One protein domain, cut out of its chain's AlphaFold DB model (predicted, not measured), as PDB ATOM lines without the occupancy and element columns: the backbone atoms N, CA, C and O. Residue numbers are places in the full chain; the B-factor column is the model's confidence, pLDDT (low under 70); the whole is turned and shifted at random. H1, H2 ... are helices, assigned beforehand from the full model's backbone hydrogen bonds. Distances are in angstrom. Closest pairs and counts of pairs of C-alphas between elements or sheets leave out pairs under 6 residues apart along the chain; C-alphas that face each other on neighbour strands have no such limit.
ATOM      1  N   ARG A   2      44.215  26.005 -53.605       80.44
ATOM      2  CA  ARG A   2      43.758  24.606 -53.411       80.44
ATOM      3  C   ARG A   2      42.252  24.494 -53.156       80.44
ATOM      4  O   ARG A   2      41.577  23.804 -53.905       80.44
ATOM      5  N   ARG A   3      41.743  25.232 -52.164       78.25
ATOM      6  CA  ARG A   3      40.322  25.238 -51.769       78.25
ATOM      7  C   ARG A   3      39.383  25.567 -52.932       78.25
ATOM      8  O   ARG A   3      38.429  24.842 -53.166       78.25
ATOM      9  N   ILE A   4      39.735  26.567 -53.746       76.88
ATOM     10  CA  ILE A   4      38.988  26.956 -54.957       76.88
ATOM     11  C   ILE A   4      38.983  25.824 -55.999       76.88
ATOM     12  O   ILE A   4      37.975  25.607 -56.667       76.88
ATOM     13  N   CYS A   5      40.084  25.082 -56.141       71.19
ATOM     14  CA  CYS A   5      40.169  23.961 -57.080       71.19
ATOM     15  C   CYS A   5      39.411  22.708 -56.604       71.19
ATOM     16  O   CYS A   5      38.921  21.944 -57.433       71.19
ATOM     17  N   THR A   6      39.326  22.478 -55.290       69.69
ATOM     18  CA  THR A   6      38.730  21.260 -54.711       69.69
ATOM     19  C   THR A   6      37.261  21.410 -54.325       69.69
ATOM     20  O   THR A   6      36.537  20.418 -54.315       69.69
ATOM     21  N   GLN A   7      36.820  22.622 -53.989       70.12
ATOM     22  CA  GLN A   7      35.465  22.925 -53.525       70.12
ATOM     23  C   GLN A   7      34.762  23.859 -54.518       70.12
ATOM     24  O   GLN A   7      35.406  24.688 -55.165       70.12
ATOM     25  N   ALA A   8      33.440  23.731 -54.639       61.97
ATOM     26  CA  ALA A   8      32.622  24.619 -55.468       61.97
ATOM     27  C   ALA A   8      32.445  25.998 -54.809       61.97
ATOM     28  O   ALA A   8      32.682  27.017 -55.457       61.97
ATOM     29  N   ASP A   9      32.175  26.014 -53.504       69.94
ATOM     30  CA  ASP A   9      32.038  27.222 -52.693       69.94
ATOM     31  C   ASP A   9      32.982  27.168 -51.490       69.94
ATOM     32  O   ASP A   9      33.248  26.096 -50.940       69.94
ATOM     33  N   LEU A  10      33.513  28.330 -51.108       78.62
ATOM     34  CA  LEU A  10      34.350  28.486 -49.921       78.62
ATOM     35  C   LEU A  10      33.452  28.633 -48.696       78.62
ATOM     36  O   LEU A  10      32.478  29.385 -48.718       78.62
ATOM     37  N   THR A  11      33.781  27.924 -47.622       82.31
ATOM     38  CA  THR A  11      33.060  28.059 -46.354       82.31
ATOM     39  C   THR A  11      33.530  29.293 -45.582       82.31
ATOM     40  O   THR A  11      34.617  29.816 -45.823       82.31
ATOM     41  N   LEU A  12      32.745  29.737 -44.595       80.94
ATOM     42  CA  LEU A  12      33.160  30.808 -43.675       80.94
ATOM     43  C   LEU A  12      34.443  30.453 -42.910       80.94
ATOM     44  O   LEU A  12      35.258  31.314 -42.613       80.94
ATOM     45  N   GLN A  13      34.651  29.170 -42.610       84.00
ATOM     46  CA  GLN A  13      35.889  28.723 -41.978       84.00
ATOM     47  C   GLN A  13      37.082  28.896 -42.928       84.00
ATOM     48  O   GLN A  13      38.170  29.289 -42.506       84.00
ATOM     49  N   ASP A  14      36.864  28.655 -44.225       83.62
ATOM     50  CA  ASP A  14      37.907  28.814 -45.228       83.62
ATOM     51  C   ASP A  14      38.344  30.271 -45.367       83.62
ATOM     52  O   ASP A  14      39.541  30.510 -45.522       83.62
ATOM     53  N   THR A  15      37.411  31.226 -45.307       83.62
ATOM     54  CA  THR A  15      37.733  32.657 -45.392       83.62
ATOM     55  C   THR A  15      38.505  33.125 -44.163       83.62
ATOM     56  O   THR A  15      39.543  33.759 -44.328       83.62
ATOM     57  N   ILE A  16      38.099  32.720 -42.954       85.62
ATOM     58  CA  ILE A  16      38.800  33.054 -41.698       85.62
ATOM     59  C   ILE A  16      40.262  32.592 -41.731       85.62
ATOM     60  O   ILE A  16      41.174  33.367 -41.444       85.62
ATOM     61  N   GLU A  17      40.503  31.341 -42.117       85.62
ATOM     62  CA  GLU A  17      41.857  30.783 -42.195       85.62
ATOM     63  C   GLU A  17      42.704  31.455 -43.292       85.62
ATOM     64  O   GLU A  17      43.914  31.621 -43.133       85.62
ATOM     65  N   ILE A  18      42.090  31.875 -44.407       86.75
ATOM     66  CA  ILE A  18      42.783  32.636 -45.458       86.75
ATOM     67  C   ILE A  18      43.180  34.021 -44.937       86.75
ATOM     68  O   ILE A  18      44.333  34.417 -45.111       86.75
ATOM     69  N   THR A  19      42.278  34.723 -44.252       86.00
ATOM     70  CA  THR A  19      42.559  36.031 -43.643       86.00
ATOM     71  C   THR A  19      43.650  35.929 -42.579       86.00
ATOM     72  O   THR A  19      44.557  36.759 -42.544       86.00
ATOM     73  N   GLN A  20      43.635  34.877 -41.756       87.19
ATOM     74  CA  GLN A  20      44.694  34.620 -40.778       87.19
ATOM     75  C   GLN A  20      46.060  34.442 -41.456       87.19
ATOM     76  O   GLN A  20      47.040  35.052 -41.033       87.19
ATOM     77  N   ASN A  21      46.124  33.662 -42.537       86.25
ATOM     78  CA  ASN A  21      47.364  33.460 -43.287       86.25
ATOM     79  C   ASN A  21      47.862  34.753 -43.961       86.25
ATOM     80  O   ASN A  21      49.068  34.995 -43.992       86.25
ATOM     81  N   LEU A  22      46.960  35.615 -44.447       86.31
ATOM     82  CA  LEU A  22      47.322  36.942 -44.963       86.31
ATOM     83  C   LEU A  22      47.935  37.827 -43.869       86.31
ATOM     84  O   LEU A  22      48.965  38.462 -44.089       86.31
ATOM     85  N   ARG A  23      47.350  37.825 -42.666       86.69
ATOM     86  CA  ARG A  23      47.884  38.557 -41.507       86.69
ATOM     87  C   ARG A  23      49.247  38.021 -41.067       86.69
ATOM     88  O   ARG A  23      50.146  38.805 -40.768       86.69
ATOM     89  N   ALA A  24      49.423  36.702 -41.069       86.44
ATOM     90  CA  ALA A  24      50.690  36.067 -40.721       86.44
ATOM     91  C   ALA A  24      51.819  36.428 -41.702       86.44
ATOM     92  O   ALA A  24      52.932  36.716 -41.267       86.44
ATOM     93  N   ALA A  25      51.520  36.546 -43.002       85.31
ATOM     94  CA  ALA A  25      52.490  37.000 -44.005       85.31
ATOM     95  C   ALA A  25      53.019  38.425 -43.730       85.31
ATOM     96  O   ALA A  25      54.150  38.752 -44.090       85.31
ATOM     97  N   HIS A  26      52.228  39.255 -43.045       84.50
ATOM     98  CA  HIS A  26      52.614  40.589 -42.577       84.50
ATOM     99  C   HIS A  26      53.102  40.614 -41.118       84.50
ATOM    100  O   HIS A  26      53.233  41.688 -40.537       84.50
ATOM    101  N   SER A  27      53.406  39.454 -40.523       83.06
ATOM    102  CA  SER A  27      53.866  39.316 -39.130       83.06
ATOM    103  C   SER A  27      52.884  39.858 -38.078       83.06
ATOM    104  O   SER A  27      53.292  40.222 -36.978       83.06
ATOM    105  N   LEU A  28      51.586  39.908 -38.400       79.75
ATOM    106  CA  LEU A  28      50.540  40.372 -37.480       79.75
ATOM    107  C   LEU A  28      49.987  39.244 -36.593       79.75
ATOM    108  O   LEU A  28      49.418  39.519 -35.541       79.75
ATOM    109  N   CYS A  29      50.113  37.984 -37.020       82.56
ATOM    110  CA  CYS A  29      49.578  36.795 -36.347       82.56
ATOM    111  C   CYS A  29      50.483  35.574 -36.587       82.56
ATOM    112  O   CYS A  29      51.338  35.595 -37.470       82.56
ATOM    113  N   GLU A  30      50.263  34.496 -35.829       78.75
ATOM    114  CA  GLU A  30      50.869  33.190 -36.116       78.75
ATOM    115  C   GLU A  30      50.268  32.571 -37.389       78.75
ATOM    116  O   GLU A  30      49.069  32.717 -37.661       78.75
ATOM    117  N   GLU A  31      51.110  31.881 -38.166       75.50
ATOM    118  CA  GLU A  31      50.701  31.188 -39.391       75.50
ATOM    119  C   GLU A  31      49.644  30.118 -39.090       75.50
ATOM    120  O   GLU A  31      49.791  29.298 -38.182       75.50
ATOM    121  N   GLY A  32      48.557  30.138 -39.863       70.06
ATOM    122  CA  GLY A  32      47.524  29.114 -39.817       70.06
ATOM    123  C   GLY A  32      47.908  27.869 -40.616       70.06
ATOM    124  O   GLY A  32      49.028  27.702 -41.103       70.06
ATOM    125  N   THR A  33      46.947  26.963 -40.793       73.75
ATOM    126  CA  THR A  33      47.131  25.776 -41.633       73.75
ATOM    127  C   THR A  33      47.280  26.180 -43.104       73.75
ATOM    128  O   THR A  33      46.384  26.773 -43.714       73.75
ATOM    129  N   PHE A  34      48.431  25.846 -43.693       69.56
ATOM    130  CA  PHE A  34      48.747  26.133 -45.090       69.56
ATOM    131  C   PHE A  34      49.106  24.850 -45.848       69.56
ATOM    132  O   PHE A  34      50.231  24.357 -45.795       69.56
ATOM    133  N   ASP A  35      48.138  24.326 -46.601       76.88
ATOM    134  CA  ASP A  35      48.352  23.199 -47.509       76.88
ATOM    135  C   ASP A  35      48.535  23.691 -48.947       76.88
ATOM    136  O   ASP A  35      47.623  24.261 -49.561       76.88
ATOM    137  N   CYS A  36      49.710  23.420 -49.512       77.44
ATOM    138  CA  CYS A  36      50.052  23.861 -50.859       77.44
ATOM    139  C   CYS A  36      49.226  23.141 -51.946       77.44
ATOM    140  O   CYS A  36      48.795  21.991 -51.794       77.44
ATOM    141  N   LEU A  37      49.017  23.822 -53.077       78.50
ATOM    142  CA  LEU A  37      48.399  23.229 -54.264       78.50
ATOM    143  C   LEU A  37      49.310  22.113 -54.813       78.50
ATOM    144  O   LEU A  37      50.528  22.247 -54.829       78.50
ATOM    145  N   ARG A  38      48.707  21.010 -55.264       76.75
ATOM    146  CA  ARG A  38      49.389  19.830 -55.822       76.75
ATOM    147  C   ARG A  38      48.650  19.403 -57.085       76.75
ATOM    148  O   ARG A  38      47.479  19.754 -57.230       76.75
ATOM    149  N   GLU A  39      49.311  18.651 -57.958       67.88
ATOM    150  CA  GLU A  39      48.716  18.165 -59.212       67.88
ATOM    151  C   GLU A  39      47.436  17.355 -58.975       67.88
ATOM    152  O   GLU A  39      46.458  17.556 -59.686       67.88
ATOM    153  N   ASP A  40      47.382  16.549 -57.911       67.06
ATOM    154  CA  ASP A  40      46.198  15.751 -57.551       67.06
ATOM    155  C   ASP A  40      44.955  16.609 -57.244       67.06
ATOM    156  O   ASP A  40      43.817  16.157 -57.368       67.06
ATOM    157  N   HIS A  41      45.151  17.880 -56.877       69.12
ATOM    158  CA  HIS A  41      44.064  18.828 -56.626       69.12
ATOM    159  C   HIS A  41      43.495  19.444 -57.914       69.12
ATOM    160  O   HIS A  41      42.445  20.088 -57.879       69.12
ATOM    161  N   LEU A  42      44.182  19.281 -59.046       66.00
ATOM    162  CA  LEU A  42      43.762  19.774 -60.348       66.00
ATOM    163  C   LEU A  42      43.197  18.596 -61.148       66.00
ATOM    164  O   LEU A  42      43.937  17.810 -61.731       66.00
ATOM    165  N   LYS A  43      41.863  18.485 -61.222       59.78
ATOM    166  CA  LYS A  43      41.166  17.528 -62.108       59.78
ATOM    167  C   LYS A  43      41.269  17.973 -63.579       59.78
ATOM    168  O   LYS A  43      40.261  18.240 -64.238       59.78
ATOM    169  N   LEU A 182      40.382  31.484 -61.886       80.75
ATOM    170  CA  LEU A 182      40.871  32.866 -61.864       80.75
ATOM    171  C   LEU A 182      39.761  33.878 -61.512       80.75
ATOM    172  O   LEU A 182      39.968  34.645 -60.571       80.75
ATOM    173  N   PRO A 183      38.571  33.867 -62.153       78.31
ATOM    174  CA  PRO A 183      37.457  34.719 -61.732       78.31
ATOM    175  C   PRO A 183      37.024  34.479 -60.283       78.31
ATOM    176  O   PRO A 183      36.697  35.424 -59.572       78.31
ATOM    177  N   ARG A 184      37.025  33.219 -59.828       79.31
ATOM    178  CA  ARG A 184      36.660  32.871 -58.445       79.31
ATOM    179  C   ARG A 184      37.682  33.393 -57.438       79.31
ATOM    180  O   ARG A 184      37.290  33.893 -56.390       79.31
ATOM    181  N   LEU A 185      38.971  33.326 -57.771       85.06
ATOM    182  CA  LEU A 185      40.023  33.940 -56.967       85.06
ATOM    183  C   LEU A 185      39.868  35.463 -56.919       85.06
ATOM    184  O   LEU A 185      39.969  36.030 -55.840       85.06
ATOM    185  N   GLY A 186      39.581  36.106 -58.056       85.31
ATOM    186  CA  GLY A 186      39.352  37.551 -58.121       85.31
ATOM    187  C   GLY A 186      38.236  38.001 -57.179       85.31
ATOM    188  O   GLY A 186      38.468  38.853 -56.330       85.31
ATOM    189  N   LYS A 187      37.073  37.340 -57.241       83.94
ATOM    190  CA  LYS A 187      35.944  37.616 -56.337       83.94
ATOM    191  C   LYS A 187      36.294  37.424 -54.861       83.94
ATOM    192  O   LYS A 187      35.851  38.196 -54.020       83.94
ATOM    193  N   LEU A 188      37.075  36.391 -54.538       86.50
ATOM    194  CA  LEU A 188      37.535  36.167 -53.169       86.50
ATOM    195  C   LEU A 188      38.461  37.298 -52.701       86.50
ATOM    196  O   LEU A 188      38.333  37.756 -51.574       86.50
ATOM    197  N   CYS A 189      39.393  37.735 -53.549       88.31
ATOM    198  CA  CYS A 189      40.290  38.840 -53.226       88.31
ATOM    199  C   CYS A 189      39.533  40.158 -53.026       88.31
ATOM    200  O   CYS A 189      39.866  40.885 -52.101       88.31
ATOM    201  N   GLU A 190      38.518  40.443 -53.849       89.50
ATOM    202  CA  GLU A 190      37.646  41.615 -53.680       89.50
ATOM    203  C   GLU A 190      36.920  41.572 -52.329       89.50
ATOM    204  O   GLU A 190      37.056  42.503 -51.544       89.50
ATOM    205  N   SER A 191      36.260  40.456 -52.003       87.88
ATOM    206  CA  SER A 191      35.567  40.286 -50.715       87.88
ATOM    207  C   SER A 191      36.504  40.429 -49.512       87.88
ATOM    208  O   SER A 191      36.148  41.073 -48.535       87.88
ATOM    209  N   LEU A 192      37.711  39.859 -49.576       90.31
ATOM    210  CA  LEU A 192      38.695  39.994 -48.498       90.31
ATOM    211  C   LEU A 192      39.233  41.425 -48.374       90.31
ATOM    212  O   LEU A 192      39.589  41.842 -47.276       90.31
ATOM    213  N   SER A 193      39.325  42.160 -49.486       90.56
ATOM    214  CA  SER A 193      39.707  43.575 -49.471       90.56
ATOM    215  C   SER A 193      38.651  44.403 -48.748       90.56
ATOM    216  O   SER A 193      39.005  45.180 -47.871       90.56
ATOM    217  N   GLU A 194      37.372  44.193 -49.070       92.25
ATOM    218  CA  GLU A 194      36.245  44.879 -48.423       92.25
ATOM    219  C   GLU A 194      36.218  44.604 -46.910       92.25
ATOM    220  O   GLU A 194      36.190  45.548 -46.122       92.25
ATOM    221  N   ASP A 195      36.342  43.337 -46.493       89.44
ATOM    222  CA  ASP A 195      36.364  42.954 -45.071       89.44
ATOM    223  C   ASP A 195      37.517  43.633 -44.299       89.44
ATOM    224  O   ASP A 195      37.348  44.099 -43.170       89.44
ATOM    225  N   LEU A 196      38.713  43.695 -44.900       90.38
ATOM    226  CA  LEU A 196      39.881  44.333 -44.285       90.38
ATOM    227  C   LEU A 196      39.762  45.861 -44.263       90.38
ATOM    228  O   LEU A 196      40.200  46.488 -43.299       90.38
ATOM    229  N   GLU A 197      39.184  46.471 -45.297       92.12
ATOM    230  CA  GLU A 197      38.919  47.914 -45.337       92.12
ATOM    231  C   GLU A 197      37.924  48.334 -44.250       92.12
ATOM    232  O   GLU A 197      38.132  49.359 -43.595       92.12
ATOM    233  N   GLU A 198      36.885  47.532 -44.002       91.75
ATOM    234  CA  GLU A 198      35.949  47.762 -42.898       91.75
ATOM    235  C   GLU A 198      36.651  47.689 -41.535       91.75
ATOM    236  O   GLU A 198      36.499  48.598 -40.715       91.75
ATOM    237  N   GLU A 199      37.481  46.667 -41.307       88.38
ATOM    238  CA  GLU A 199      38.247  46.519 -40.064       88.38
ATOM    239  C   GLU A 199      39.233  47.682 -39.852       88.38
ATOM    240  O   GLU A 199      39.329  48.227 -38.749       88.38
ATOM    241  N   ILE A 200      39.934  48.114 -40.907       87.44
ATOM    242  CA  ILE A 200      40.815  49.291 -40.862       87.44
ATOM    243  C   ILE A 200      40.009  50.535 -40.483       87.44
ATOM    244  O   ILE A 200      40.409  51.262 -39.575       87.44
ATOM    245  N   ALA A 201      38.857  50.766 -41.116       88.00
ATOM    246  CA  ALA A 201      38.013  51.921 -40.827       88.00
ATOM    247  C   ALA A 201      37.464  51.911 -39.388       88.00
ATOM    248  O   ALA A 201      37.271  52.969 -38.780       88.00
ATOM    249  N   GLU A 202      37.196  50.735 -38.816       88.12
ATOM    250  CA  GLU A 202      36.844  50.603 -37.402       88.12
ATOM    251  C   GLU A 202      38.022  50.946 -36.489       88.12
ATOM    252  O   GLU A 202      37.868  51.764 -35.578       88.12
ATOM    253  N   LEU A 203      39.207  50.394 -36.755       84.56
ATOM    254  CA  LEU A 203      40.419  50.674 -35.983       84.56
ATOM    255  C   LEU A 203      40.822  52.150 -36.059       84.56
ATOM    256  O   LEU A 203      41.179  52.740 -35.038       84.56
ATOM    257  N   GLU A 204      40.695  52.786 -37.222       82.31
ATOM    258  CA  GLU A 204      40.951  54.216 -37.391       82.31
ATOM    259  C   GLU A 204      40.062  55.066 -36.479       82.31
ATOM    260  O   GLU A 204      40.550  56.022 -35.876       82.31
ATOM    261  N   LYS A 205      38.783  54.709 -36.290       81.25
ATOM    262  CA  LYS A 205      37.895  55.420 -35.348       81.25
ATOM    263  C   LYS A 205      38.379  55.314 -33.903       81.25
ATOM    264  O   LYS A 205      38.219  56.269 -33.144       81.25
ATOM    265  N   PHE A 206      38.961  54.180 -33.515       73.31
ATOM    266  CA  PHE A 206      39.539  54.005 -32.181       73.31
ATOM    267  C   PHE A 206      40.849  54.783 -32.012       73.31
ATOM    268  O   PHE A 206      41.062  55.397 -30.967       73.31
ATOM    269  N   VAL A 207      41.709  54.795 -33.032       69.75
ATOM    270  CA  VAL A 207      43.025  55.455 -32.984       69.75
ATOM    271  C   VAL A 207      42.911  56.979 -33.093       69.75
ATOM    272  O   VAL A 207      43.669  57.700 -32.449       69.75
ATOM    273  N   THR A 208      41.941  57.498 -33.851       64.94
ATOM    274  CA  THR A 208      41.754  58.948 -34.081       64.94
ATOM    275  C   THR A 208      40.974  59.672 -32.979       64.94
ATOM    276  O   THR A 208      40.577  60.830 -33.150       64.94
ATOM    277  N   GLY A 209      40.768  59.035 -31.822       67.12
ATOM    278  CA  GLY A 209      40.155  59.677 -30.662       67.12
ATOM    279  C   GLY A 209      40.869  60.992 -30.291       67.12
ATOM    280  O   GLY A 209      42.099  61.060 -30.326       67.12
ATOM    281  N   PRO A 210      40.131  62.065 -29.939       64.50
ATOM    282  CA  PRO A 210      40.742  63.350 -29.635       64.50
ATOM    283  C   PRO A 210      41.659  63.221 -28.419       64.50
ATOM    284  O   PRO A 210      41.210  62.932 -27.307       64.50
ATOM    285  N   LEU A 211      42.947  63.475 -28.634       64.62
ATOM    286  CA  LEU A 211      43.934  63.525 -27.565       64.62
ATOM    287  C   LEU A 211      43.559  64.596 -26.523       64.62
ATOM    288  O   LEU A 211      42.987  65.640 -26.870       64.62
ATOM    289  N   PRO A 212      43.885  64.380 -25.236       68.38
ATOM    290  CA  PRO A 212      43.633  65.371 -24.203       68.38
ATOM    291  C   PRO A 212      44.364  66.678 -24.532       68.38
ATOM    292  O   PRO A 212      45.540  66.689 -24.897       68.38
ATOM    293  N   LYS A 213      43.673  67.813 -24.382       68.69
ATOM    294  CA  LYS A 213      44.280  69.137 -24.575       68.69
ATOM    295  C   LYS A 213      45.250  69.426 -23.433       68.69
ATOM    296  O   LYS A 213      44.834  69.857 -22.358       68.69
ATOM    297  N   VAL A 214      46.541  69.229 -23.676       71.31
ATOM    298  CA  VAL A 214      47.594  69.483 -22.687       71.31
ATOM    299  C   VAL A 214      48.357  70.762 -23.030       71.31
ATOM    300  O   VAL A 214      48.635  71.052 -24.189       71.31
ATOM    301  N   ARG A 215      48.670  71.572 -22.010       68.50
ATOM    302  CA  ARG A 215      49.400  72.849 -22.168       68.50
ATOM    303  C   ARG A 215      50.921  72.679 -22.248       68.50
ATOM    304  O   ARG A 215      51.622  73.605 -22.645       68.50
ATOM    305  N   SER A 216      51.435  71.523 -21.831       75.44
ATOM    306  CA  SER A 216      52.865  71.212 -21.833       75.44
ATOM    307  C   SER A 216      53.340  70.865 -23.242       75.44
ATOM    308  O   SER A 216      52.874  69.891 -23.828       75.44
ATOM    309  N   LYS A 217      54.313  71.624 -23.765       72.88
ATOM    310  CA  LYS A 217      54.946  71.343 -25.066       72.88
ATOM    311  C   LYS A 217      55.610  69.965 -25.111       72.88
ATOM    312  O   LYS A 217      55.501  69.296 -26.125       72.88
ATOM    313  N   LYS A 218      56.238  69.535 -24.009       73.81
ATOM    314  CA  LYS A 218      56.888  68.217 -23.895       73.81
ATOM    315  C   LYS A 218      55.877  67.069 -24.022       73.81
ATOM    316  O   LYS A 218      56.163  66.046 -24.628       73.81
ATOM    317  N   PHE A 219      54.678  67.270 -23.476       71.00
ATOM    318  CA  PHE A 219      53.608  66.281 -23.565       71.00
ATOM    319  C   PHE A 219      53.005  66.224 -24.969       71.00
ATOM    320  O   PHE A 219      52.686  65.147 -25.447       71.00
ATOM    321  N   LEU A 220      52.881  67.368 -25.650       71.88
ATOM    322  CA  LEU A 220      52.419  67.402 -27.039       71.88
ATOM    323  C   LEU A 220      53.384  66.667 -27.975       71.88
ATOM    324  O   LEU A 220      52.923  65.863 -28.770       71.88
ATOM    325  N   THR A 221      54.698  66.860 -27.823       73.19
ATOM    326  CA  THR A 221      55.695  66.145 -28.639       73.19
ATOM    327  C   THR A 221      55.671  64.635 -28.389       73.19
ATOM    328  O   THR A 221      55.679  63.864 -29.335       73.19
ATOM    329  N   GLN A 222      55.547  64.196 -27.132       71.56
ATOM    330  CA  GLN A 222      55.424  62.764 -26.814       71.56
ATOM    331  C   GLN A 222      54.094  62.163 -27.294       71.56
ATOM    332  O   GLN A 222      54.053  61.013 -27.711       71.56
ATOM    333  N   LEU A 223      52.993  62.920 -27.234       71.12
ATOM    334  CA  LEU A 223      51.708  62.487 -27.783       71.12
ATOM    335  C   LEU A 223      51.725  62.406 -29.313       71.12
ATOM    336  O   LEU A 223      51.038  61.557 -29.868       71.12
ATOM    337  N   GLU A 224      52.466  63.283 -29.990       69.12
ATOM    338  CA  GLU A 224      52.715  63.204 -31.435       69.12
ATOM    339  C   GLU A 224      53.558  61.971 -31.784       69.12
ATOM    340  O   GLU A 224      53.233  61.275 -32.739       69.12
ATOM    341  N   ASP A 225      54.559  61.632 -30.969       66.81
ATOM    342  CA  ASP A 225      55.342  60.398 -31.134       66.81
ATOM    343  C   ASP A 225      54.505  59.124 -30.898       66.81
ATOM    344  O   ASP A 225      54.787  58.076 -31.481       66.81
ATOM    345  N   LEU A 226      53.460  59.207 -30.065       65.00
ATOM    346  CA  LEU A 226      52.487  58.130 -29.831       65.00
ATOM    347  C   LEU A 226      51.396  58.049 -30.906       65.00
ATOM    348  O   LEU A 226      50.683  57.046 -30.970       65.00
ATOM    349  N   GLN A 227      51.235  59.076 -31.744       61.84
ATOM    350  CA  GLN A 227      50.374  58.958 -32.913       61.84
ATOM    351  C   GLN A 227      51.058  57.997 -33.885       61.84
ATOM    352  O   GLN A 227      52.131  58.279 -34.418       61.84
ATOM    353  N   CYS A 228      50.403  56.863 -34.153       54.16
ATOM    354  CA  CYS A 228      50.828  55.824 -35.101       54.16
ATOM    355  C   CYS A 228      50.973  56.310 -36.564       54.16
ATOM    356  O   CYS A 228      51.012  55.505 -37.488       54.16
TER     357      CYS A 228
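What this domain is: This is residues 2 to 43 and 182 to 228 of the 349 residues of an uncharacterized protein of Terriglobus roseus (UniProt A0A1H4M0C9). A long, thin rod: H3 makes much of its length, with short H1 and crosswise H2 loosely beside its first half, and the chain folding back into H4 beyond its far end. Residues 26 to 43, with no named element, run from H2 back past H1. The printed part has 89 residues, with helices H1, H2, H3, H4 in order and no named strand: all helix. It is extended, radius of gyration of the C-alphas 20.2 A, spanning 69 by 21 by 19 A.

Where its parts are: H1, residues 2 to 6, begins at C-alpha 2 (43.758, 24.606, -53.411). H2 is residues 12 to 25, 20.3 A long. H3 is residues 182 to 207, 36.7 A. H4, residues 217 to 225, ends at C-alpha 225 (55.342, 60.398, -31.134).

How they stand to each other: H1 and H3 are close but not clearly touching; their closest C-alphas, Ile 4 and Arg 184, are 7.3 A apart. H2 and H3 likewise, by Thr 19 and Leu 192, 7.4 A, at a steep tilt of 69 degrees, only just short of about perpendicular, the same way. H4 and H3 are apart. Every O i to N i+4 pair in the four helices is within hydrogen-bond range.

The domain as a whole: Residues 44 to 181 are not printed; C-alphas 43 and 182 are 15.3 A apart. Twenty-two residues are under pLDDT 70, among them 207 to 213.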